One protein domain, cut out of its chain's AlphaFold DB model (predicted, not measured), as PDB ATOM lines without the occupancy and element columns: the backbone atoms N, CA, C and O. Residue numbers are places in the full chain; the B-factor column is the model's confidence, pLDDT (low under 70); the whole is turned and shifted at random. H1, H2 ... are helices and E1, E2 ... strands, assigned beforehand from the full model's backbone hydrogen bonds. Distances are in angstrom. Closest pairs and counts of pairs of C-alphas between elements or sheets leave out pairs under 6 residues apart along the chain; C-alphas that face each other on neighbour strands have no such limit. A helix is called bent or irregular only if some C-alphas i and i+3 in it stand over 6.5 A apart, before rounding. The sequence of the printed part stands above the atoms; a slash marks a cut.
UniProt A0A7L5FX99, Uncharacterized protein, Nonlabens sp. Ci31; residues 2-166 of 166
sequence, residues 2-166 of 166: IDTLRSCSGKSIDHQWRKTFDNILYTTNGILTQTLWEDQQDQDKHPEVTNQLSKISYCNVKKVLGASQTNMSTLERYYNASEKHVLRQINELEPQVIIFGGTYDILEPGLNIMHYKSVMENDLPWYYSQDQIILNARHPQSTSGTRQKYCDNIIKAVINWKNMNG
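This is residues 2 to 166 of the 166 residues of an uncharacterized protein of Nonlabens sp. Ci31 (UniProt A0A7L5FX99). A small twisted sheet of four strands has the long helix H6 running along one face; H2 packs on H6, and H3 crosses H2, making a cluster of helices on that side. Off the E1 edge of the sheet, the sharply bent helix H4 and the short H5 form a second, looser group, and residues 56 to 71 cross from the first group to it. The printed part has 165 residues, with the order H1 H2 H3 H4 E1 H5 E2 E3 E4 H6; the sheet, E1 E4 E3 E2, is mixed, and the class is mixed, helices and strands. The whole is compact, with a radius of gyration of the C-alphas of 15.8 A and spans of 42 by 41 by 31 A.

H1, residues 2 to 6, begins at C-alpha 2 (40.445, 15.300, 70.642). H2, residues 15 to 33, is 24.2 A long and irregular: C-alphas 16 and 19 are 7.2 A apart, and it has a kink of 52 degrees near residue 22. H3 is residues 47 to 55, 15.2 A. H4, residues 72 to 93, was assigned as one helix by its hydrogen bonds but is bent, with C-alphas 81 and 84 8.2 A apart; its arms are H4a, residues 72 to 81, and H4b, residues 84 to 93, each 14.2 A. E1 is residues 97 to 99. H5, residues 104 to 110, is irregular, with C-alphas 106 and 109 7.1 A apart. E2, residues 117 to 121, is 13.1 A, E3, residues 124 to 128, is 12.9 A, and E4 is residues 133 to 135. H6, residues 147 to 165, is 27.8 A and ends at C-alpha 165 (47.814, 46.021, 65.598).

E2, E3 and E4 form a meander, each strand the antiparallel neighbour of the one before, with hairpins E2 and E3, and E3 and E4. N 119 and O 126 are 2.9 A apart, and N 127 and O 134 2.8 A, within hydrogen-bond range. E1 is parallel to E4, with N 98 and O 133 at 2.9 A. E1, H5, E2 is a split strand-helix-strand unit, two strands running the same way with E4 and E3 between them, and its crossover is right-handed. H6 is on one face of the sheet, making two layers, a helix layer and a sheet layer, at a height over the sheet of 8.6 A; it runs along the strands, at 24 degrees to E3 on the local plane. H2 touches H6 with residues 23 to 31 alone, the same way at a shallow tilt of 27 degrees; the closest C-alphas, Thr 27 and Cys 151, are 4.8 A apart. H3 touches H2, closest at the C-alphas of Asn 29 and Gln 52, 5.9 A, and is only just about perpendicular at 73 degrees. H1 only just touches H3, with 3 pairs of C-alphas within 8 A, the closest Arg 6 and Ser 54 at 6.4 A. H4a and H4b are about perpendicular at 80 degrees; each is close to H5 but not clearly touching, the closest C-alphas being Glu 76 and Ile 106, 6.2 A, and Leu 87 and Gly 110, 7.1 A. Every O i to N i+4 pair is within hydrogen-bond range in H1, H4a and H4b; H2 has 12 of 15, H6 14 of 15, H3 0 of 5 but 6 of 6 O i to N i+3 pairs, and H5 1 of 3 and 2 of 4.

The two C-alphas farthest apart, Lys 45 and Met 114, are 44.2 A apart. The printed part has no cut; the links H2 to H3, H3 to H4 and E4 to H6 are long. Mean pLDDT of the printed part is 87.9, and residues 2 to 10, 65 to 69 and 166 are under 70.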
ATOM      1  N   ILE A   2      40.227  14.529  71.888       51.06
ATOM      2  CA  ILE A   2      40.445  15.300  70.642       51.06
ATOM      3  C   ILE A   2      39.860  14.573  69.421       51.06
ATOM      4  O   ILE A   2      39.151  15.196  68.640       51.06
ATOM      5  N   ASP A   3      40.043  13.254  69.309       52.97
ATOM      6  CA  ASP A   3      39.452  12.472  68.206       52.97
ATOM      7  C   ASP A   3      37.917  12.455  68.248       52.97
ATOM      8  O   ASP A   3      37.260  12.503  67.214       52.97
ATOM      9  N   THR A   4      37.339  12.481  69.451       55.62
ATOM     10  CA  THR A   4      35.890  12.597  69.665       55.62
ATOM     11  C   THR A   4      35.376  13.957  69.188       55.62
ATOM     12  O   THR A   4      34.376  14.016  68.486       55.62
ATOM     13  N   LEU A   5      36.091  15.044  69.488       58.00
ATOM     14  CA  LEU A   5      35.724  16.392  69.040       58.00
ATOM     15  C   LEU A   5      35.911  16.568  67.531       58.00
ATOM     16  O   LEU A   5      35.078  17.185  66.879       58.00
ATOM     17  N   ARG A   6      36.960  15.971  66.953       56.34
ATOM     18  CA  ARG A   6      37.159  15.934  65.496       56.34
ATOM     19  C   ARG A   6      36.055  15.138  64.794       56.34
ATOM     20  O   ARG A   6      35.630  15.521  63.710       56.34
ATOM     21  N   SER A   7      35.536  14.087  65.434       60.56
ATOM     22  CA  SER A   7      34.394  13.317  64.920       60.56
ATOM     23  C   SER A   7      33.049  14.052  65.001       60.56
ATOM     24  O   SER A   7      32.085  13.622  64.368       60.56
ATOM     25  N   CYS A   8      32.978  15.165  65.744       60.06
ATOM     26  CA  CYS A   8      31.792  16.018  65.815       60.06
ATOM     27  C   CYS A   8      31.663  16.973  64.620       60.06
ATOM     28  O   CYS A   8      30.713  17.741  64.597       60.06
ATOM     29  N   SER A   9      32.557  16.951  63.624       62.53
ATOM     30  CA  SER A   9      32.377  17.786  62.430       62.53
ATOM     31  C   SER A   9      31.013  17.506  61.776       62.53
ATOM     32  O   SER A   9      30.704  16.367  61.424       62.53
ATOM     33  N   GLY A  10      30.167  18.538  61.680       65.62
ATOM     34  CA  GLY A  10      28.786  18.427  61.189       65.62
ATOM     35  C   GLY A  10      27.784  17.796  62.167       65.62
ATOM     36  O   GLY A  10      26.687  17.421  61.756       65.62
ATOM     37  N   LYS A  11      28.134  17.664  63.451       76.19
ATOM     38  CA  LYS A  11      27.259  17.204  64.542       76.19
ATOM     39  C   LYS A  11      27.412  18.117  65.759       76.19
ATOM     40  O   LYS A  11      28.456  18.732  65.953       76.19
ATOM     41  N   SER A  12      26.393  18.177  66.610       81.25
ATOM     42  CA  SER A  12      26.506  18.882  67.887       81.25
ATOM     43  C   SER A  12      27.453  18.151  68.848       81.25
ATOM     44  O   SER A  12      27.709  16.947  68.720       81.25
ATOM     45  N   ILE A  13      28.003  18.886  69.817       83.81
ATOM     46  CA  ILE A  13      28.829  18.295  70.872       83.81
ATOM     47  C   ILE A  13      27.933  17.405  71.737       83.81
ATOM     48  O   ILE A  13      26.828  17.794  72.123       83.81
ATOM     49  N   ASP A  14      28.418  16.217  72.085       82.38
ATOM     50  CA  ASP A  14      27.740  15.325  73.026       82.38
ATOM     51  C   ASP A  14      27.517  16.027  74.380       82.38
ATOM     52  O   ASP A  14      28.430  16.644  74.942       82.38
ATOM     53  N   HIS A  15      26.293  15.923  74.909       81.94
ATOM     54  CA  HIS A  15      25.840  16.556  76.149       81.94
ATOM     55  C   HIS A  15      26.810  16.404  77.327       81.94
ATOM     56  O   HIS A  15      26.975  17.356  78.093       81.94
ATOM     57  N   GLN A  16      27.494  15.264  77.461       81.75
ATOM     58  CA  GLN A  16      28.435  15.038  78.565       81.75
ATOM     59  C   GLN A  16      29.664  15.970  78.520       81.75
ATOM     60  O   GLN A  16      30.265  16.269  79.551       81.75
ATOM     61  N   TRP A  17      30.020  16.471  77.332       82.31
ATOM     62  CA  TRP A  17      31.189  17.325  77.100       82.31
ATOM     63  C   TRP A  17      30.837  18.813  76.989       82.31
ATOM     64  O   TRP A  17      31.707  19.672  77.175       82.31
ATOM     65  N   ARG A  18      29.559  19.138  76.758       85.12
ATOM     66  CA  ARG A  18      29.068  20.508  76.525       85.12
ATOM     67  C   ARG A  18      29.439  21.505  77.604       85.12
ATOM     68  O   ARG A  18      29.810  22.635  77.304       85.12
ATOM     69  N   LYS A  19      29.421  21.095  78.873       83.44
ATOM     70  CA  LYS A  19      29.719  22.015  79.980       83.44
ATOM     71  C   LYS A  19      31.096  22.683  79.834       83.44
ATOM     72  O   LYS A  19      31.233  23.845  80.196       83.44
ATOM     73  N   THR A  20      32.091  21.972  79.296       86.38
ATOM     74  CA  THR A  20      33.409  22.553  78.970       86.38
ATOM     75  C   THR A  20      33.428  23.110  77.555       86.38
ATOM     76  O   THR A  20      33.856  24.242  77.337       86.38
ATOM     77  N   PHE A  21      33.005  22.294  76.589       89.50
ATOM     78  CA  PHE A  21      33.287  22.560  75.187       89.50
ATOM     79  C   PHE A  21      32.350  23.573  74.549       89.50
ATOM     80  O   PHE A  21      32.770  24.180  73.579       89.50
ATOM     81  N   ASP A  22      31.172  23.856  75.110       91.75
ATOM     82  CA  ASP A  22      30.346  24.975  74.645       91.75
ATOM     83  C   ASP A  22      31.099  26.295  74.821       91.75
ATOM     84  O   ASP A  22      31.167  27.106  73.906       91.75
ATOM     85  N   ASN A  23      31.714  26.505  75.988       94.19
ATOM     86  CA  ASN A  23      32.441  27.742  76.264       94.19
ATOM     87  C   ASN A  23      33.647  27.881  75.330       94.19
ATOM     88  O   ASN A  23      33.885  28.963  74.803       94.19
ATOM     89  N   ILE A  24      34.364  26.782  75.073       94.44
ATOM     90  CA  ILE A  24      35.470  26.753  74.104       94.44
ATOM     91  C   ILE A  24      34.950  27.020  72.685       94.44
ATOM     92  O   ILE A  24      35.530  27.836  71.972       94.44
ATOM     93  N   LEU A  25      33.856  26.365  72.289       94.19
ATOM     94  CA  LEU A  25      33.240  26.463  70.970       94.19
ATOM     95  C   LEU A  25      32.814  27.894  70.660       94.19
ATOM     96  O   LEU A  25      33.262  28.452  69.666       94.19
ATOM     97  N   TYR A  26      31.982  28.488  71.512       95.44
ATOM     98  CA  TYR A  26      31.420  29.815  71.273       95.44
ATOM     99  C   TYR A  26      32.471  30.923  71.419       95.44
ATOM    100  O   TYR A  26      32.463  31.894  70.664       95.44
ATOM    101  N   THR A  27      33.452  30.756  72.312       96.06
ATOM    102  CA  THR A  27      34.611  31.663  72.362       96.06
ATOM    103  C   THR A  27      35.406  31.597  71.057       96.06
ATOM    104  O   THR A  27      35.701  32.624  70.454       96.06
ATOM    105  N   THR A  28      35.709  30.388  70.580       95.06
ATOM    106  CA  THR A  28      36.457  30.170  69.332       95.06
ATOM    107  C   THR A  28      35.699  30.705  68.125       95.06
ATOM    108  O   THR A  28      36.267  31.435  67.317       95.06
ATOM    109  N   ASN A  29      34.414  30.366  68.011       95.44
ATOM    110  CA  ASN A  29      33.552  30.827  66.936       95.44
ATOM    111  C   ASN A  29      33.525  32.358  66.909       95.44
ATOM    112  O   ASN A  29      33.910  32.932  65.901       95.44
ATOM    113  N   GLY A  30      33.231  33.003  68.042       96.75
ATOM    114  CA  GLY A  30      33.196  34.463  68.142       96.75
ATOM    115  C   GLY A  30      34.518  35.158  67.818       96.75
ATOM    116  O   GLY A  30      34.509  36.214  67.196       96.75
ATOM    117  N   ILE A  31      35.670  34.565  68.156       96.94
ATOM    118  CA  ILE A  31      36.986  35.094  67.750       96.94
ATOM    119  C   ILE A  31      37.176  35.030  66.227       96.94
ATOM    120  O   ILE A  31      37.758  35.945  65.633       96.94
ATOM    121  N   LEU A  32      36.736  33.936  65.601       94.12
ATOM    122  CA  LEU A  32      36.912  33.680  64.171       94.12
ATOM    123  C   LEU A  32      35.912  34.454  63.304       94.12
ATOM    124  O   LEU A  32      36.263  34.841  62.193       94.12
ATOM    125  N   THR A  33      34.697  34.686  63.803       94.06
ATOM    126  CA  THR A  33      33.629  35.427  63.112       94.06
ATOM    127  C   THR A  33      33.519  36.883  63.554       94.06
ATOM    128  O   THR A  33      32.767  37.634  62.946       94.06
ATOM    129  N   GLN A  34      34.260  37.287  64.591       95.38
ATOM    130  CA  GLN A  34      34.187  38.612  65.220       95.38
ATOM    131  C   GLN A  34      32.780  38.967  65.738       95.38
ATOM    132  O   GLN A  34      32.351  40.114  65.660       95.38
ATOM    133  N   THR A  35      32.066  37.984  66.296       96.25
ATOM    134  CA  THR A  35      30.704  38.150  66.835       96.25
ATOM    135  C   THR A  35      30.651  37.852  68.330       96.25
ATOM    136  O   THR A  35      31.238  36.868  68.797       96.25
ATOM    137  N   LEU A  36      29.903  38.661  69.082       97.25
ATOM    138  CA  LEU A  36      29.655  38.426  70.506       97.25
ATOM    139  C   LEU A  36      28.664  37.280  70.713       97.25
ATOM    140  O   LEU A  36      28.036  36.814  69.767       97.25
ATOM    141  N   TRP A  37      28.555  36.806  71.954       94.81
ATOM    142  CA  TRP A  37      27.728  35.666  72.352       94.81
ATOM    143  C   TRP A  37      26.289  35.733  71.825       94.81
ATOM    144  O   TRP A  37      25.771  34.731  71.340       94.81
ATOM    145  N   GLU A  38      25.646  36.896  71.936       95.69
ATOM    146  CA  GLU A  38      24.235  37.084  71.571       95.69
ATOM    147  C   GLU A  38      23.965  36.953  70.068       95.69
ATOM    148  O   GLU A  38      22.860  36.588  69.673       95.69
ATOM    149  N   ASP A  39      24.997  37.159  69.249       95.88
ATOM    150  CA  ASP A  39      24.929  37.067  67.793       95.88
ATOM    151  C   ASP A  39      25.305  35.668  67.272       95.88
ATOM    152  O   ASP A  39      25.314  35.428  66.062       95.88
ATOM    153  N   GLN A  40      25.660  34.726  68.157       94.56
ATOM    154  CA  GLN A  40      26.098  33.392  67.744       94.56
ATOM    155  C   GLN A  40      24.927  32.431  67.537       94.56
ATOM    156  O   GLN A  40      23.958  32.397  68.293       94.56
ATOM    157  N   GLN A  41      25.056  31.582  66.519       93.00
ATOM    158  CA  GLN A  41      24.091  30.527  66.231       93.00
ATOM    159  C   GLN A  41      24.177  29.385  67.247       93.00
ATOM    160  O   GLN A  41      25.263  28.933  67.598       93.00
ATOM    161  N   ASP A  42      23.021  28.871  67.664       89.69
ATOM    162  CA  ASP A  42      22.924  27.706  68.548       89.69
ATOM    163  C   ASP A  42      23.380  26.424  67.831       89.69
ATOM    164  O   ASP A  42      22.779  26.027  66.828       89.69
ATOM    165  N   GLN A  43      24.398  25.743  68.374       87.56
ATOM    166  CA  GLN A  43      24.959  24.510  67.802       87.56
ATOM    167  C   GLN A  43      23.934  23.372  67.624       87.56
ATOM    168  O   GLN A  43      24.171  22.466  66.830       87.56
ATOM    169  N   ASP A  44      22.823  23.374  68.371       86.62
ATOM    170  CA  ASP A  44      21.781  22.345  68.233       86.62
ATOM    171  C   ASP A  44      20.949  22.521  66.966       86.62
ATOM    172  O   ASP A  44      20.456  21.548  66.397       86.62
ATOM    173  N   LYS A  45      20.816  23.768  66.511       89.88
ATOM    174  CA  LYS A  45      20.135  24.126  65.262       89.88
ATOM    175  C   LYS A  45      21.118  24.243  64.098       89.88
ATOM    176  O   LYS A  45      20.727  24.024  62.957       89.88
ATOM    177  N   HIS A  46      22.374  24.554  64.417       88.31
ATOM    178  CA  HIS A  46      23.467  24.832  63.492       88.31
ATOM    179  C   HIS A  46      24.705  23.994  63.852       88.31
ATOM    180  O   HIS A  46      25.704  24.527  64.351       88.31
ATOM    181  N   PRO A  47      24.669  22.662  63.656       84.50
ATOM    182  CA  PRO A  47      25.773  21.776  64.026       84.50
ATOM    183  C   PRO A  47      27.070  22.085  63.267       84.50
ATOM    184  O   PRO A  47      28.143  21.709  63.717       84.50
ATOM    185  N   GLU A  48      27.013  22.809  62.150       84.31
ATOM    186  CA  GLU A  48      28.178  23.338  61.444       84.31
ATOM    187  C   GLU A  48      29.039  24.276  62.300       84.31
ATOM    188  O   GLU A  48      30.242  24.379  62.049       84.31
ATOM    189  N   VAL A  49      28.475  24.906  63.338       88.06
ATOM    190  CA  VAL A  49      29.228  25.740  64.286       88.06
ATOM    191  C   VAL A  49      30.330  24.916  64.955       88.06
ATOM    192  O   VAL A  49      31.439  25.416  65.150       88.06
ATOM    193  N   THR A  50      30.111  23.622  65.211       88.69
ATOM    194  CA  THR A  50      31.123  22.757  65.844       88.69
ATOM    195  C   THR A  50      32.366  22.547  64.980       88.69
ATOM    196  O   THR A  50      33.441  22.264  65.517       88.69
ATOM    197  N   ASN A  51      32.284  22.798  63.667       87.19
ATOM    198  CA  ASN A  51      33.439  22.742  62.771       87.19
ATOM    199  C   ASN A  51      34.521  23.758  63.153       87.19
ATOM    200  O   ASN A  51      35.690  23.540  62.832       87.19
ATOM    201  N   GLN A  52      34.182  24.835  63.872       88.50
ATOM    202  CA  GLN A  52      35.183  25.794  64.347       88.50
ATOM    203  C   GLN A  52      36.194  25.155  65.309       88.50
ATOM    204  O   GLN A  52      37.349  25.572  65.335       88.50
ATOM    205  N   LEU A  53      35.824  24.083  66.026       87.50
ATOM    206  CA  LEU A  53      36.759  23.354  66.893       87.50
ATOM    207  C   LEU A  53      37.897  22.678  66.117       87.50
ATOM    208  O   LEU A  53      38.944  22.398  66.693       87.50
ATOM    209  N   SER A  54      37.730  22.429  64.813       86.75
ATOM    210  CA  SER A  54      38.806  21.889  63.971       86.75
ATOM    211  C   SER A  54      39.920  22.901  63.681       86.75
ATOM    212  O   SER A  54      41.008  22.508  63.269       86.75
ATOM    213  N   LYS A  55      39.664  24.193  63.926       88.75
ATOM    214  CA  LYS A  55      40.595  25.303  63.674       88.75
ATOM    215  C   LYS A  55      41.424  25.682  64.900       88.75
ATOM    216  O   LYS A  55      42.188  26.640  64.842       88.75
ATOM    217  N   ILE A  56      41.265  24.958  66.007       91.38
ATOM    218  CA  ILE A  56      42.022  25.187  67.236       91.38
ATOM    219  C   ILE A  56      42.841  23.961  67.611       91.38
ATOM    220  O   ILE A  56      42.496  22.820  67.301       91.38
ATOM    221  N   SER A  57      43.904  24.213  68.365       90.50
ATOM    222  CA  SER A  57      44.608  23.178  69.107       90.50
ATOM    223  C   SER A  57      44.175  23.224  70.565       90.50
ATOM    224  O   SER A  57      44.215  24.272  71.205       90.50
ATOM    225  N   TYR A  58      43.770  22.076  71.102       89.25
ATOM    226  CA  TYR A  58      43.453  21.919  72.517       89.25
ATOM    227  C   TYR A  58      44.581  21.158  73.210       89.25
ATOM    228  O   TYR A  58      44.897  20.029  72.831       89.25
ATOM    229  N   CYS A  59      45.176  21.755  74.242       86.75
ATOM    230  CA  CYS A  59      46.269  21.150  74.992       86.75
ATOM    231  C   CYS A  59      45.885  20.975  76.462       86.75
ATOM    232  O   CYS A  59      45.698  21.944  77.194       86.75
ATOM    233  N   ASN A  60      45.818  19.724  76.916       84.31
ATOM    234  CA  ASN A  60      45.779  19.426  78.344       84.31
ATOM    235  C   ASN A  60      47.179  19.566  78.950       84.31
ATOM    236  O   ASN A  60      48.130  18.969  78.437       84.31
ATOM    237  N   VAL A  61      47.284  20.281  80.072       83.75
ATOM    238  CA  VAL A  61      48.531  20.416  80.847       83.75
ATOM    239  C   VAL A  61      48.926  19.073  81.468       83.75
ATOM    240  O   VAL A  61      50.055  18.616  81.326       83.75
ATOM    241  N   LYS A  62      47.971  18.376  82.096       81.25
ATOM    242  CA  LYS A  62      48.184  17.030  82.638       81.25
ATOM    243  C   LYS A  62      48.107  15.993  81.515       81.25
ATOM    244  O   LYS A  62      47.073  15.866  80.863       81.25
ATOM    245  N   LYS A  63      49.169  15.204  81.321       78.62
ATOM    246  CA  LYS A  63      49.231  14.142  80.291       78.62
ATOM    247  C   LYS A  63      48.804  12.750  80.781       78.62
ATOM    248  O   LYS A  63      48.939  11.773  80.056       78.62
ATOM    249  N   VAL A  64      48.271  12.656  81.999       74.88
ATOM    250  CA  VAL A  64      47.729  11.415  82.576       74.88
ATOM    251  C   VAL A  64      46.257  11.595  82.935       74.88
ATOM    252  O   VAL A  64      45.805  12.725  83.136       74.88
ATOM    253  N   LEU A  65      45.519  10.488  83.065       68.88
ATOM    254  CA  LEU A  65      44.103  10.516  83.443       68.88
ATOM    255  C   LEU A  65      43.885  11.324  84.735       68.88
ATOM    256  O   LEU A  65      44.673  11.280  85.690       68.88
ATOM    257  N   GLY A  66      42.838  12.145  84.727       62.81
ATOM    258  CA  GLY A  66      42.448  13.020  85.827       62.81
ATOM    259  C   GLY A  66      41.234  12.494  86.583       62.81
ATOM    260  O   GLY A  66      40.456  11.711  86.048       62.81
ATOM    261  N   ALA A  67      41.077  12.960  87.821       65.69
ATOM    262  CA  ALA A  67      39.800  12.915  88.526       65.69
ATOM    263  C   ALA A  67      38.967  14.159  88.159       65.69
ATOM    264  O   ALA A  67      39.467  15.077  87.510       65.69
ATOM    265  N   SER A  68      37.709  14.208  88.599       66.06
ATOM    266  CA  SER A  68      36.782  15.324  88.344       66.06
ATOM    267  C   SER A  68      37.188  16.652  88.997       66.06
ATOM    268  O   SER A  68      36.642  17.693  88.638       66.06
ATOM    269  N   GLN A  69      38.136  16.633  89.939       66.69
ATOM    270  CA  GLN A  69      38.677  17.823  90.588       66.69
ATOM    271  C   GLN A  69      40.192  17.899  90.429       66.69
ATOM    272  O   GLN A  69      40.913  16.905  90.574       66.69
ATOM    273  N   THR A  70      40.671  19.110  90.164       71.94
ATOM    274  CA  THR A  70      42.094  19.407  90.044       71.94
ATOM    275  C   THR A  70      42.636  19.847  91.396       71.94
ATOM    276  O   THR A  70      42.213  20.858  91.949       71.94
ATOM    277  N   ASN A  71      43.612  19.108  91.912       82.62
ATOM    278  CA  ASN A  71      44.467  19.571  92.994       82.62
ATOM    279  C   ASN A  71      45.667  20.309  92.369       82.62
ATOM    280  O   ASN A  71      46.401  19.706  91.581       82.62
ATOM    281  N   MET A  72      45.845  21.597  92.681       82.62
ATOM    282  CA  MET A  72      46.832  22.450  92.002       82.62
ATOM    283  C   MET A  72      48.276  21.994  92.220       82.62
ATOM    284  O   MET A  72      49.014  21.907  91.245       82.62
ATOM    285  N   SER A  73      48.658  21.582  93.433       85.12
ATOM    286  CA  SER A  73      50.015  21.066  93.685       85.12
ATOM    287  C   SER A  73      50.283  19.752  92.945       85.12
ATOM    288  O   SER A  73      51.386  19.486  92.470       85.12
ATOM    289  N   THR A  74      49.250  18.925  92.777       85.94
ATOM    290  CA  THR A  74      49.332  17.721  91.952       85.94
ATOM    291  C   THR A  74      49.474  18.072  90.472       85.94
ATOM    292  O   THR A  74      50.267  17.437  89.779       85.94
ATOM    293  N   LEU A  75      48.718  19.058  89.978       86.19
ATOM    294  CA  LEU A  75      48.810  19.520  88.594       86.19
ATOM    295  C   LEU A  75      50.199  20.086  88.295       86.19
ATOM    296  O   LEU A  75      50.792  19.690  87.296       86.19
ATOM    297  N   GLU A  76      50.726  20.924  89.181       89.38
ATOM    298  CA  GLU A  76      52.071  21.491  89.095       89.38
ATOM    299  C   GLU A  76      53.133  20.386  89.037       89.38
ATOM    300  O   GLU A  76      53.968  20.374  88.141       89.38
ATOM    301  N   ARG A  77      53.035  19.356  89.889       88.75
ATOM    302  CA  ARG A  77      53.952  18.204  89.829       88.75
ATOM    303  C   ARG A  77      53.911  17.480  88.478       88.75
ATOM    304  O   ARG A  77      54.954  17.082  87.964       88.75
ATOM    305  N   TYR A  78      52.722  17.275  87.909       88.50
ATOM    306  CA  TYR A  78      52.596  16.652  86.585       88.50
ATOM    307  C   TYR A  78      53.095  17.563  85.463       88.50
ATOM    308  O   TYR A  78      53.676  17.067  84.496       88.50
ATOM    309  N   TYR A  79      52.883  18.872  85.592       89.31
ATOM    310  CA  TYR A  79      53.431  19.851  84.668       89.31
ATOM    311  C   TYR A  79      54.955  19.833  84.713       89.31
ATOM    312  O   TYR A  79      55.553  19.601  83.678       89.31
ATOM    313  N   ASN A  80      55.586  19.913  85.885       89.88
ATOM    314  CA  ASN A  80      57.049  19.897  86.012       89.88
ATOM    315  C   ASN A  80      57.676  18.637  85.384       89.88
ATOM    316  O   ASN A  80      58.741  18.693  84.778       89.88
ATOM    317  N   ALA A  81      56.986  17.494  85.454       89.38
ATOM    318  CA  ALA A  81      57.422  16.259  84.796       89.38
ATOM    319  C   ALA A  81      57.265  16.267  83.259       89.38
ATOM    320  O   ALA A  81      57.861  15.434  82.578       89.38
ATOM    321  N   SER A  82      56.449  17.165  82.700       88.75
ATOM    322  CA  SER A  82      56.113  17.231  81.269       88.75
ATOM    323  C   SER A  82      56.279  18.617  80.632       88.75
ATOM    324  O   SER A  82      55.930  18.794  79.464       88.75
ATOM    325  N   GLU A  83      56.867  19.573  81.349       90.31
ATOM    326  CA  GLU A  83      56.984  20.990  80.993       90.31
ATOM    327  C   GLU A  83      57.574  21.158  79.597       90.31
ATOM    328  O   GLU A  83      56.953  21.754  78.718       90.31
ATOM    329  N   LYS A  84      58.725  20.521  79.350       90.00
ATOM    330  CA  LYS A  84      59.407  20.566  78.050       90.00
ATOM    331  C   LYS A  84      58.499  20.140  76.898       90.00
ATOM    332  O   LYS A  84      58.593  20.704  75.816       90.00
ATOM    333  N   HIS A  85      57.624  19.157  77.108       90.12
ATOM    334  CA  HIS A  85      56.694  18.701  76.076       90.12
ATOM    335  C   HIS A  85      55.550  19.690  75.858       90.12
ATOM    336  O   HIS A  85      55.160  19.914  74.716       90.12
ATOM    337  N   VAL A  86      55.018  20.281  76.928       90.31
ATOM    338  CA  VAL A  86      53.933  21.269  76.843       90.31
ATOM    339  C   VAL A  86      54.422  22.555  76.176       90.31
ATOM    340  O   VAL A  86      53.791  23.015  75.226       90.31
ATOM    341  N   LEU A  87      55.573  23.085  76.597       90.94
ATOM    342  CA  LEU A  87      56.174  24.280  75.997       90.94
ATOM    343  C   LEU A  87      56.575  24.035  74.540       90.94
ATOM    344  O   LEU A  87      56.322  24.877  73.684       90.94
ATOM    345  N   ARG A  88      57.114  22.851  74.223       90.62
ATOM    346  CA  ARG A  88      57.404  22.466  72.835       90.62
ATOM    347  C   ARG A  88      56.145  22.455  71.965       90.62
ATOM    348  O   ARG A  88      56.198  22.974  70.862       90.62
ATOM    349  N   GLN A  89      55.026  21.921  72.461       90.06
ATOM    350  CA  GLN A  89      53.753  21.943  71.728       90.06
ATOM    351  C   GLN A  89      53.279  23.370  71.446       90.06
ATOM    352  O   GLN A  89      52.809  23.641  70.349       90.06
ATOM    353  N   ILE A  90      53.402  24.280  72.417       90.69
ATOM    354  CA  ILE A  90      53.037  25.689  72.223       90.69
ATOM    355  C   ILE A  90      53.950  26.334  71.174       90.69
ATOM    356  O   ILE A  90      53.450  26.960  70.244       90.69
ATOM    357  N   ASN A  91      55.263  26.133  71.291       89.56
ATOM    358  CA  ASN A  91      56.244  26.737  70.390       89.56
ATOM    359  C   ASN A  91      56.125  26.212  68.952       89.56
ATOM    360  O   ASN A  91      56.206  26.999  68.026       89.56
ATOM    361  N   GLU A  92      55.901  24.910  68.752       92.31
ATOM    362  CA  GLU A  92      55.753  24.321  67.408       92.31
ATOM    363  C   GLU A  92      54.453  24.741  66.706       92.31
ATOM    364  O   GLU A  92      54.385  24.711  65.481       92.31
ATOM    365  N   LEU A  93      53.413  25.099  67.466       91.12
ATOM    366  CA  LEU A  93      52.133  25.546  66.910       91.12
ATOM    367  C   LEU A  93      52.116  27.035  66.551       91.12
ATOM    368  O   LEU A  93      51.193  27.448  65.853       91.12
ATOM    369  N   GLU A  94      53.065  27.819  67.075       92.19
ATOM    370  CA  GLU A  94      53.156  29.279  66.916       92.19
ATOM    371  C   GLU A  94      51.783  29.990  66.985       92.19
ATOM    372  O   GLU A  94      51.395  30.724  66.072       92.19
ATOM    373  N   PRO A  95      50.974  29.756  68.041       93.25
ATOM    374  CA  PRO A  95      49.609  30.264  68.076       93.25
ATOM    375  C   PRO A  95      49.590  31.789  68.213       93.25
ATOM    376  O   PRO A  95      50.252  32.349  69.081       93.25
ATOM    377  N   GLN A  96      48.743  32.467  67.438       95.38
ATOM    378  CA  GLN A  96      48.500  33.909  67.597       95.38
ATOM    379  C   GLN A  96      47.676  34.230  68.852       95.38
ATOM    380  O   GLN A  96      47.778  35.312  69.420       95.38
ATOM    381  N   VAL A  97      46.831  33.294  69.290       97.00
ATOM    382  CA  VAL A  97      45.945  33.458  70.446       97.00
ATOM    383  C   VAL A  97      46.115  32.254  71.365       97.00
ATOM    384  O   VAL A  97      45.821  31.125  70.974       97.00
ATOM    385  N   ILE A  98      46.557  32.496  72.598       96.50
ATOM    386  CA  ILE A  98      46.659  31.484  73.654       96.50
ATOM    387  C   ILE A  98      45.626  31.810  74.732       96.50
ATOM    388  O   ILE A  98      45.661  32.880  75.333       96.50
ATOM    389  N   ILE A  99      44.713  30.875  75.003       96.69
ATOM    390  CA  ILE A  99      43.678  31.021  76.035       96.69
ATOM    391  C   ILE A  99      43.930  29.988  77.125       96.69
ATOM    392  O   ILE A  99      43.831  28.782  76.889       96.69
ATOM    393  N   PHE A 100      44.233  30.457  78.331       95.31
ATOM    394  CA  PHE A 100      44.374  29.591  79.491       95.31
ATOM    395  C   PHE A 100      43.018  29.175  80.063       95.31
ATOM    396  O   PHE A 100      42.024  29.883  79.956       95.31
ATOM    397  N   GLY A 101      42.982  28.003  80.695       92.06
ATOM    398  CA  GLY A 101      41.804  27.472  81.381       92.06
ATOM    399  C   GLY A 101      42.003  27.388  82.891       92.06
ATOM    400  O   GLY A 101      41.669  26.365  83.483       92.06
ATOM    401  N   GLY A 102      42.576  28.422  83.514       90.19
ATOM    402  CA  GLY A 102      42.940  28.426  84.938       90.19
ATOM    403  C   GLY A 102      44.283  27.760  85.258       90.19
ATOM    404  O   GLY A 102      44.478  27.283  86.370       90.19
ATOM    405  N   THR A 103      45.193  27.689  84.284       92.25
ATOM    406  CA  THR A 103      46.531  27.088  84.443       92.25
ATOM    407  C   THR A 103      47.666  28.056  84.116       92.25
ATOM    408  O   THR A 103      48.796  27.614  83.938       92.25
ATOM    409  N   TYR A 104      47.373  29.354  84.005       93.25
ATOM    410  CA  TYR A 104      48.366  30.372  83.663       93.25
ATOM    411  C   TYR A 104      49.528  30.373  84.657       93.25
ATOM    412  O   TYR A 104      50.655  30.173  84.237       93.25
ATOM    413  N   ASP A 105      49.244  30.445  85.961       91.00
ATOM    414  CA  ASP A 105      50.267  30.547  87.017       91.00
ATOM    415  C   ASP A 105      51.261  29.370  87.042       91.00
ATOM    416  O   ASP A 105      52.364  29.496  87.560       91.00
ATOM    417  N   ILE A 106      50.878  28.218  86.482       91.38
ATOM    418  CA  ILE A 106      51.752  27.042  86.376       91.38
ATOM    419  C   ILE A 106      52.670  27.147  85.151       91.38
ATOM    420  O   ILE A 106      53.818  26.719  85.205       91.38
ATOM    421  N   LEU A 107      52.157  27.661  84.029       91.56
ATOM    422  CA  LEU A 107      52.887  27.689  82.759       91.56
ATOM    423  C   LEU A 107      53.676  28.982  82.562       91.56
ATOM    424  O   LEU A 107      54.688  28.949  81.871       91.56
ATOM    425  N   GLU A 108      53.222  30.092  83.147       92.06
ATOM    426  CA  GLU A 108      53.793  31.433  82.995       92.06
ATOM    427  C   GLU A 108      55.311  31.484  83.184       92.06
ATOM    428  O   GLU A 108      55.954  32.044  82.297       92.06
ATOM    429  N   PRO A 109      55.919  30.812  84.185       91.12
ATOM    430  CA  PRO A 109      57.372  30.848  84.353       91.12
ATOM    431  C   PRO A 109      58.153  30.291  83.152       91.12
ATOM    432  O   PRO A 109      59.321  30.623  82.957       91.12
ATOM    433  N   GLY A 110      57.517  29.428  82.351       87.00
ATOM    434  CA  GLY A 110      58.070  28.861  81.122       87.00
ATOM    435  C   GLY A 110      57.704  29.632  79.850       87.00
ATOM    436  O   GLY A 110      58.238  29.326  78.781       87.00
ATOM    437  N   LEU A 111      56.802  30.619  79.927       86.56
ATOM    438  CA  LEU A 111      56.439  31.478  78.802       86.56
ATOM    439  C   LEU A 111      57.395  32.676  78.759       86.56
ATOM    440  O   LEU A 111      57.480  33.459  79.699       86.56
ATOM    441  N   ASN A 112      58.103  32.868  77.647       85.56
ATOM    442  CA  ASN A 112      58.952  34.047  77.469       85.56
ATOM    443  C   ASN A 112      58.105  35.297  77.152       85.56
ATOM    444  O   ASN A 112      58.017  35.722  76.001       85.56
ATOM    445  N   ILE A 113      57.469  35.874  78.176       87.44
ATOM    446  CA  ILE A 113      56.551  37.021  78.038       87.44
ATOM    447  C   ILE A 113      57.173  38.366  78.426       87.44
ATOM    448  O   ILE A 113      56.463  39.364  78.504       87.44
ATOM    449  N   MET A 114      58.494  38.443  78.640       86.94
ATOM    450  CA  MET A 114      59.153  39.678  79.110       86.94
ATOM    451  C   MET A 114      58.933  40.894  78.196       86.94
ATOM    452  O   MET A 114      59.004  42.032  78.655       86.94
ATOM    453  N   HIS A 115      58.666  40.671  76.910       88.81
ATOM    454  CA  HIS A 115      58.425  41.735  75.932       88.81
ATOM    455  C   HIS A 115      56.939  42.057  75.721       88.81
ATOM    456  O   HIS A 115      56.609  42.898  74.884       88.81
ATOM    457  N   TYR A 116      56.040  41.389  76.445       94.94
ATOM    458  CA  TYR A 116      54.603  41.544  76.265       94.94
ATOM    459  C   TYR A 116      54.110  42.732  77.088       94.94
ATOM    460  O   TYR A 116      54.520  42.953  78.228       94.94
ATOM    461  N   LYS A 117      53.181  43.495  76.518       95.62
ATOM    462  CA  LYS A 117      52.405  44.496  77.253       95.62
ATOM    463  C   LYS A 117      51.300  43.790  78.030       95.62
ATOM    464  O   LYS A 117      50.721  42.838  77.520       95.62
ATOM    465  N   SER A 118      50.972  44.274  79.225       94.94
ATOM    466  CA  SER A 118      49.902  43.719  80.064       94.94
ATOM    467  C   SER A 118      48.689  44.644  80.125       94.94
ATOM    468  O   SER A 118      48.845  45.850  80.323       94.94
ATOM    469  N   VAL A 119      47.487  44.078  80.044       95.38
ATOM    470  CA  VAL A 119      46.209  44.777  80.226       95.38
ATOM    471  C   VAL A 119      45.327  43.972  81.179       95.38
ATOM    472  O   VAL A 119      45.343  42.743  81.185       95.38
ATOM    473  N   MET A 120      44.551  44.681  81.993       92.81
ATOM    474  CA  MET A 120      43.490  44.114  82.819       92.81
ATOM    475  C   MET A 120      42.163  44.712  82.365       92.81
ATOM    476  O   MET A 120      41.952  45.914  82.512       92.81
ATOM    477  N   GLU A 121      41.269  43.887  81.828       89.69
ATOM    478  CA  GLU A 121      39.957  44.340  81.365       89.69
ATOM    479  C   GLU A 121      38.892  43.295  81.717       89.69
ATOM    480  O   GLU A 121      39.082  42.108  81.480       89.69
ATOM    481  N   ASN A 122      37.767  43.716  82.304       86.12
ATOM    482  CA  ASN A 122      36.644  42.836  82.664       86.12
ATOM    483  C   ASN A 122      37.030  41.594  83.500       86.12
ATOM    484  O   ASN A 122      36.495  40.505  83.277       86.12
ATOM    485  N   ASP A 123      37.942  41.749  84.464       86.75
ATOM    486  CA  ASP A 123      38.498  40.658  85.288       86.75
ATOM    487  C   ASP A 123      39.287  39.596  84.492       86.75
ATOM    488  O   ASP A 123      39.472  38.471  84.969       86.75
ATOM    489  N   LEU A 124      39.738  39.932  83.281       94.50
ATOM    490  CA  LEU A 124      40.559  39.086  82.422       94.50
ATOM    491  C   LEU A 124      41.926  39.755  82.193       94.50
ATOM    492  O   LEU A 124      42.016  40.720  81.428       94.50
ATOM    493  N   PRO A 125      42.999  39.260  82.833       95.88
ATOM    494  CA  PRO A 125      44.356  39.664  82.498       95.88
ATOM    495  C   PRO A 125      44.737  39.124  81.119       95.88
ATOM    496  O   PRO A 125      44.523  37.941  80.827       95.88
ATOM    497  N   TRP A 126      45.346  39.967  80.292       96.06
ATOM    498  CA  TRP A 126      45.936  39.547  79.029       96.06
ATOM    499  C   TRP A 126      47.270  40.231  78.759       96.06
ATOM    500  O   TRP A 126      47.525  41.359  79.181       96.06
ATOM    501  N   TYR A 127      48.126  39.499  78.059       96.56
ATOM    502  CA  TYR A 127      49.490  39.874  77.723       96.56
ATOM    503  C   TYR A 127      49.622  39.803  76.214       96.56
ATOM    504  O   TYR A 127      49.173  38.826  75.619       96.56
ATOM    505  N   TYR A 128      50.231  40.794  75.574       96.69
ATOM    506  CA  TYR A 128      50.319  40.791  74.119       96.69
ATOM    507  C   TYR A 128      51.598  41.407  73.559       96.69
ATOM    508  O   TYR A 128      52.201  42.311  74.141       96.69
ATOM    509  N   SER A 129      51.956  40.929  72.376       94.94
ATOM    510  CA  SER A 129      52.899  41.526  71.438       94.94
ATOM    511  C   SER A 129      52.155  41.915  70.149       94.94
ATOM    512  O   SER A 129      50.920  41.896  70.097       94.94
ATOM    513  N   GLN A 130      52.891  42.289  69.103       93.88
ATOM    514  CA  GLN A 130      52.301  42.503  67.781       93.88
ATOM    515  C   GLN A 130      51.704  41.202  67.209       93.88
ATOM    516  O   GLN A 130      50.631  41.232  66.611       93.88
ATOM    517  N   ASP A 131      52.360  40.066  67.459       93.31
ATOM    518  CA  ASP A 131      52.065  38.797  66.782       93.31
ATOM    519  C   ASP A 131      51.237  37.821  67.626       93.31
ATOM    520  O   ASP A 131      50.610  36.907  67.085       93.31
ATOM    521  N   GLN A 132      51.207  38.005  68.951       95.38
ATOM    522  CA  GLN A 132      50.540  37.075  69.859       95.38
ATOM    523  C   GLN A 132      49.818  37.772  71.015       95.38
ATOM    524  O   GLN A 132      50.312  38.741  71.589       95.38
ATOM    525  N   ILE A 133      48.681  37.202  71.415       97.19
ATOM    526  CA  ILE A 133      47.968  37.497  72.661       97.19
ATOM    527  C   ILE A 133      47.854  36.241  73.537       97.19
ATOM    528  O   ILE A 133      47.537  35.148  73.066       97.19
ATOM    529  N   ILE A 134      48.069  36.420  74.840       97.19
ATOM    530  CA  ILE A 134      47.927  35.417  75.894       97.19
ATOM    531  C   ILE A 134      46.863  35.888  76.888       97.19
ATOM    532  O   ILE A 134      46.983  36.964  77.467       97.19
ATOM    533  N   LEU A 135      45.835  35.073  77.117       97.44
ATOM    534  CA  LEU A 135      44.691  35.390  77.977       97.44
ATOM    535  C   LEU A 135      44.695  34.489  79.214       97.44
ATOM    536  O   LEU A 135      44.536  33.270  79.091       97.44
ATOM    537  N   ASN A 136      44.816  35.076  80.409       95.94
ATOM    538  CA  ASN A 136      44.706  34.363  81.686       95.94
ATOM    539  C   ASN A 136      43.227  34.159  82.063       95.94
ATOM    540  O   ASN A 136      42.708  34.733  83.022       95.94
ATOM    541  N   ALA A 137      42.513  33.375  81.255       95.12
ATOM    542  CA  ALA A 137      41.113  33.072  81.505       95.12
ATOM    543  C   ALA A 137      40.944  31.972  82.567       95.12
ATOM    544  O   ALA A 137      41.776  31.077  82.752       95.12
ATOM    545  N   ARG A 138      39.810  32.029  83.274       91.75
ATOM    546  CA  ARG A 138      39.398  30.984  84.222       91.75
ATOM    547  C   ARG A 138      39.067  29.686  83.483       91.75
ATOM    548  O   ARG A 138      38.806  29.675  82.279       91.75
ATOM    549  N   HIS A 139      39.009  28.584  84.233       90.38
ATOM    550  CA  HIS A 139      38.591  27.293  83.690       90.38
ATOM    551  C   HIS A 139      37.224  27.398  82.984       90.38
ATOM    552  O   HIS A 139      36.307  27.980  83.568       90.38
ATOM    553  N   PRO A 140      37.035  26.806  81.785       89.44
ATOM    554  CA  PRO A 140      35.782  26.919  81.036       89.44
ATOM    555  C   PRO A 140      34.554  26.412  81.801       89.44
ATOM    556  O   PRO A 140      33.463  26.912  81.592       89.44
ATOM    557  N   GLN A 141      34.708  25.457  82.724       87.38
ATOM    558  CA  GLN A 141      33.610  25.001  83.597       87.38
ATOM    559  C   GLN A 141      33.476  25.779  84.917       87.38
ATOM    560  O   GLN A 141      32.772  25.320  85.820       87.38
ATOM    561  N   SER A 142      34.181  26.900  85.084       83.88
ATOM    562  CA  SER A 142      34.048  27.733  86.280       83.88
ATOM    563  C   SER A 142      32.599  28.187  86.450       83.88
ATOM    564  O   SER A 142      31.931  28.555  85.490       83.88
ATOM    565  N   THR A 143      32.113  28.186  87.689       76.25
ATOM    566  CA  THR A 143      30.783  28.699  88.052       76.25
ATOM    567  C   THR A 143      30.770  30.218  88.239       76.25
ATOM    568  O   THR A 143      29.750  30.796  88.608       76.25
ATOM    569  N   SER A 144      31.908  30.881  88.020       77.81
ATOM    570  CA  SER A 144      32.028  32.327  88.155       77.81
ATOM    571  C   SER A 144      31.433  33.046  86.944       77.81
ATOM    572  O   SER A 144      32.120  33.259  85.949       77.81
ATOM    573  N   GLY A 145      30.174  33.468  87.054       85.62
ATOM    574  CA  GLY A 145      29.497  34.279  86.041       85.62
ATOM    575  C   GLY A 145      28.730  33.469  84.995       85.62
ATOM    576  O   GLY A 145      28.571  32.255  85.101       85.62
ATOM    577  N   THR A 146      28.202  34.173  83.993       91.94
ATOM    578  CA  THR A 146      27.439  33.570  82.896       91.94
ATOM    579  C   THR A 146      28.360  33.152  81.756       91.94
ATOM    580  O   THR A 146      29.438  33.712  81.557       91.94
ATOM    581  N   ARG A 147      27.900  32.191  80.951       91.69
ATOM    582  CA  ARG A 147      28.578  31.784  79.716       91.69
ATOM    583  C   ARG A 147      28.786  32.955  78.751       91.69
ATOM    584  O   ARG A 147      29.863  33.069  78.179       91.69
ATOM    585  N   GLN A 148      27.789  33.833  78.636       94.75
ATOM    586  CA  GLN A 148      27.888  35.070  77.866       94.75
ATOM    587  C   GLN A 148      29.065  35.923  78.340       94.75
ATOM    588  O   GLN A 148      29.952  36.216  77.548       94.75
ATOM    589  N   LYS A 149      29.134  36.241  79.644       94.69
ATOM    590  CA  LYS A 149      30.238  37.038  80.197       94.69
ATOM    591  C   LYS A 149      31.594  36.377  79.931       94.69
ATOM    592  O   LYS A 149      32.537  37.063  79.557       94.69
ATOM    593  N   TYR A 150      31.688  35.054  80.097       94.94
ATOM    594  CA  TYR A 150      32.913  34.305  79.809       94.94
ATOM    595  C   TYR A 150      33.359  34.468  78.349       94.94
ATOM    596  O   TYR A 150      34.504  34.846  78.103       94.94
ATOM    597  N   CYS A 151      32.461  34.206  77.395       95.75
ATOM    598  CA  CYS A 151      32.789  34.259  75.971       95.75
ATOM    599  C   CYS A 151      33.086  35.696  75.532       95.75
ATOM    600  O   CYS A 151      34.130  35.944  74.935       95.75
ATOM    601  N   ASP A 152      32.219  36.648  75.881       96.94
ATOM    602  CA  ASP A 152      32.343  38.045  75.456       96.94
ATOM    603  C   ASP A 152      33.633  38.687  75.961       96.94
ATOM    604  O   ASP A 152      34.282  39.404  75.205       96.94
ATOM    605  N   ASN A 153      34.040  38.417  77.206       96.38
ATOM    606  CA  ASN A 153      35.289  38.955  77.746       96.38
ATOM    607  C   ASN A 153      36.500  38.510  76.918       96.38
ATOM    608  O   ASN A 153      37.361  39.326  76.593       96.38
ATOM    609  N   ILE A 154      36.555  37.226  76.555       97.56
ATOM    610  CA  ILE A 154      37.667  36.671  75.780       97.56
ATOM    611  C   ILE A 154      37.620  37.175  74.330       97.56
ATOM    612  O   ILE A 154      38.641  37.615  73.802       97.56
ATOM    613  N   ILE A 155      36.443  37.156  73.697       97.75
ATOM    614  CA  ILE A 155      36.253  37.615  72.313       97.75
ATOM    615  C   ILE A 155      36.646  39.091  72.185       97.75
ATOM    616  O   ILE A 155      37.430  39.441  71.303       97.75
ATOM    617  N   LYS A 156      36.159  39.948  73.092       97.25
ATOM    618  CA  LYS A 156      36.468  41.385  73.095       97.25
ATOM    619  C   LYS A 156      37.956  41.644  73.270       97.25
ATOM    620  O   LYS A 156      38.494  42.446  72.521       97.25
ATOM    621  N   ALA A 157      38.636  40.934  74.171       97.69
ATOM    622  CA  ALA A 157      40.079  41.096  74.351       97.69
ATOM    623  C   ALA A 157      40.860  40.789  73.057       97.69
ATOM    624  O   ALA A 157      41.736  41.555  72.661       97.69
ATOM    625  N   VAL A 158      40.494  39.719  72.339       97.56
ATOM    626  CA  VAL A 158      41.135  39.371  71.058       97.56
ATOM    627  C   VAL A 158      40.800  40.378  69.953       97.56
ATOM    628  O   VAL A 158      41.678  40.722  69.163       97.56
ATOM    629  N   ILE A 159      39.561  40.869  69.875       96.25
ATOM    630  CA  ILE A 159      39.173  41.908  68.904       96.25
ATOM    631  C   ILE A 159      39.917  43.217  69.193       96.25
ATOM    632  O   ILE A 159      40.489  43.805  68.278       96.25
ATOM    633  N   ASN A 160      39.965  43.637  70.458       95.94
ATOM    634  CA  ASN A 160      40.678  44.835  70.896       95.94
ATOM    635  C   ASN A 160      42.158  44.755  70.512       95.94
ATOM    636  O   ASN A 160      42.681  45.685  69.907       95.94
ATOM    637  N   TRP A 161      42.809  43.622  70.782       97.00
ATOM    638  CA  TRP A 161      44.189  43.366  70.366       97.00
ATOM    639  C   TRP A 161      44.393  43.474  68.851       97.00
ATOM    640  O   TRP A 161      45.298  44.176  68.405       97.00
ATOM    641  N   LYS A 162      43.528  42.834  68.052       95.25
ATOM    642  CA  LYS A 162      43.594  42.917  66.583       95.25
ATOM    643  C   LYS A 162      43.470  44.361  66.092       95.25
ATOM    644  O   LYS A 162      44.214  44.753  65.205       95.25
ATOM    645  N   ASN A 163      42.591  45.156  66.700       93.94
ATOM    646  CA  ASN A 163      42.392  46.563  66.339       93.94
ATOM    647  C   ASN A 163      43.547  47.480  66.778       93.94
ATOM    648  O   ASN A 163      43.694  48.565  66.232       93.94
ATOM    649  N   MET A 164      44.353  47.076  67.765       91.19
ATOM    650  CA  MET A 164      45.560  47.814  68.165       91.19
ATOM    651  C   MET A 164      46.739  47.582  67.209       91.19
ATOM    652  O   MET A 164      47.670  48.386  67.201       91.19
ATOM    653  N   ASN A 165      46.711  46.483  66.447       82.06
ATOM    654  CA  ASN A 165      47.814  46.021  65.598       82.06
ATOM    655  C   ASN A 165      47.486  46.018  64.090       82.06
ATOM    656  O   ASN A 165      48.352  45.640  63.299       82.06
ATOM    657  N   GLY A 166      46.259  46.377  63.703       63.94
ATOM    658  CA  GLY A 166      45.821  46.539  62.310       63.94
ATOM    659  C   GLY A 166      45.909  47.986  61.856       63.94
ATOM    660  O   GLY A 166      46.287  48.194  60.683       63.94
TER     661      GLY A 166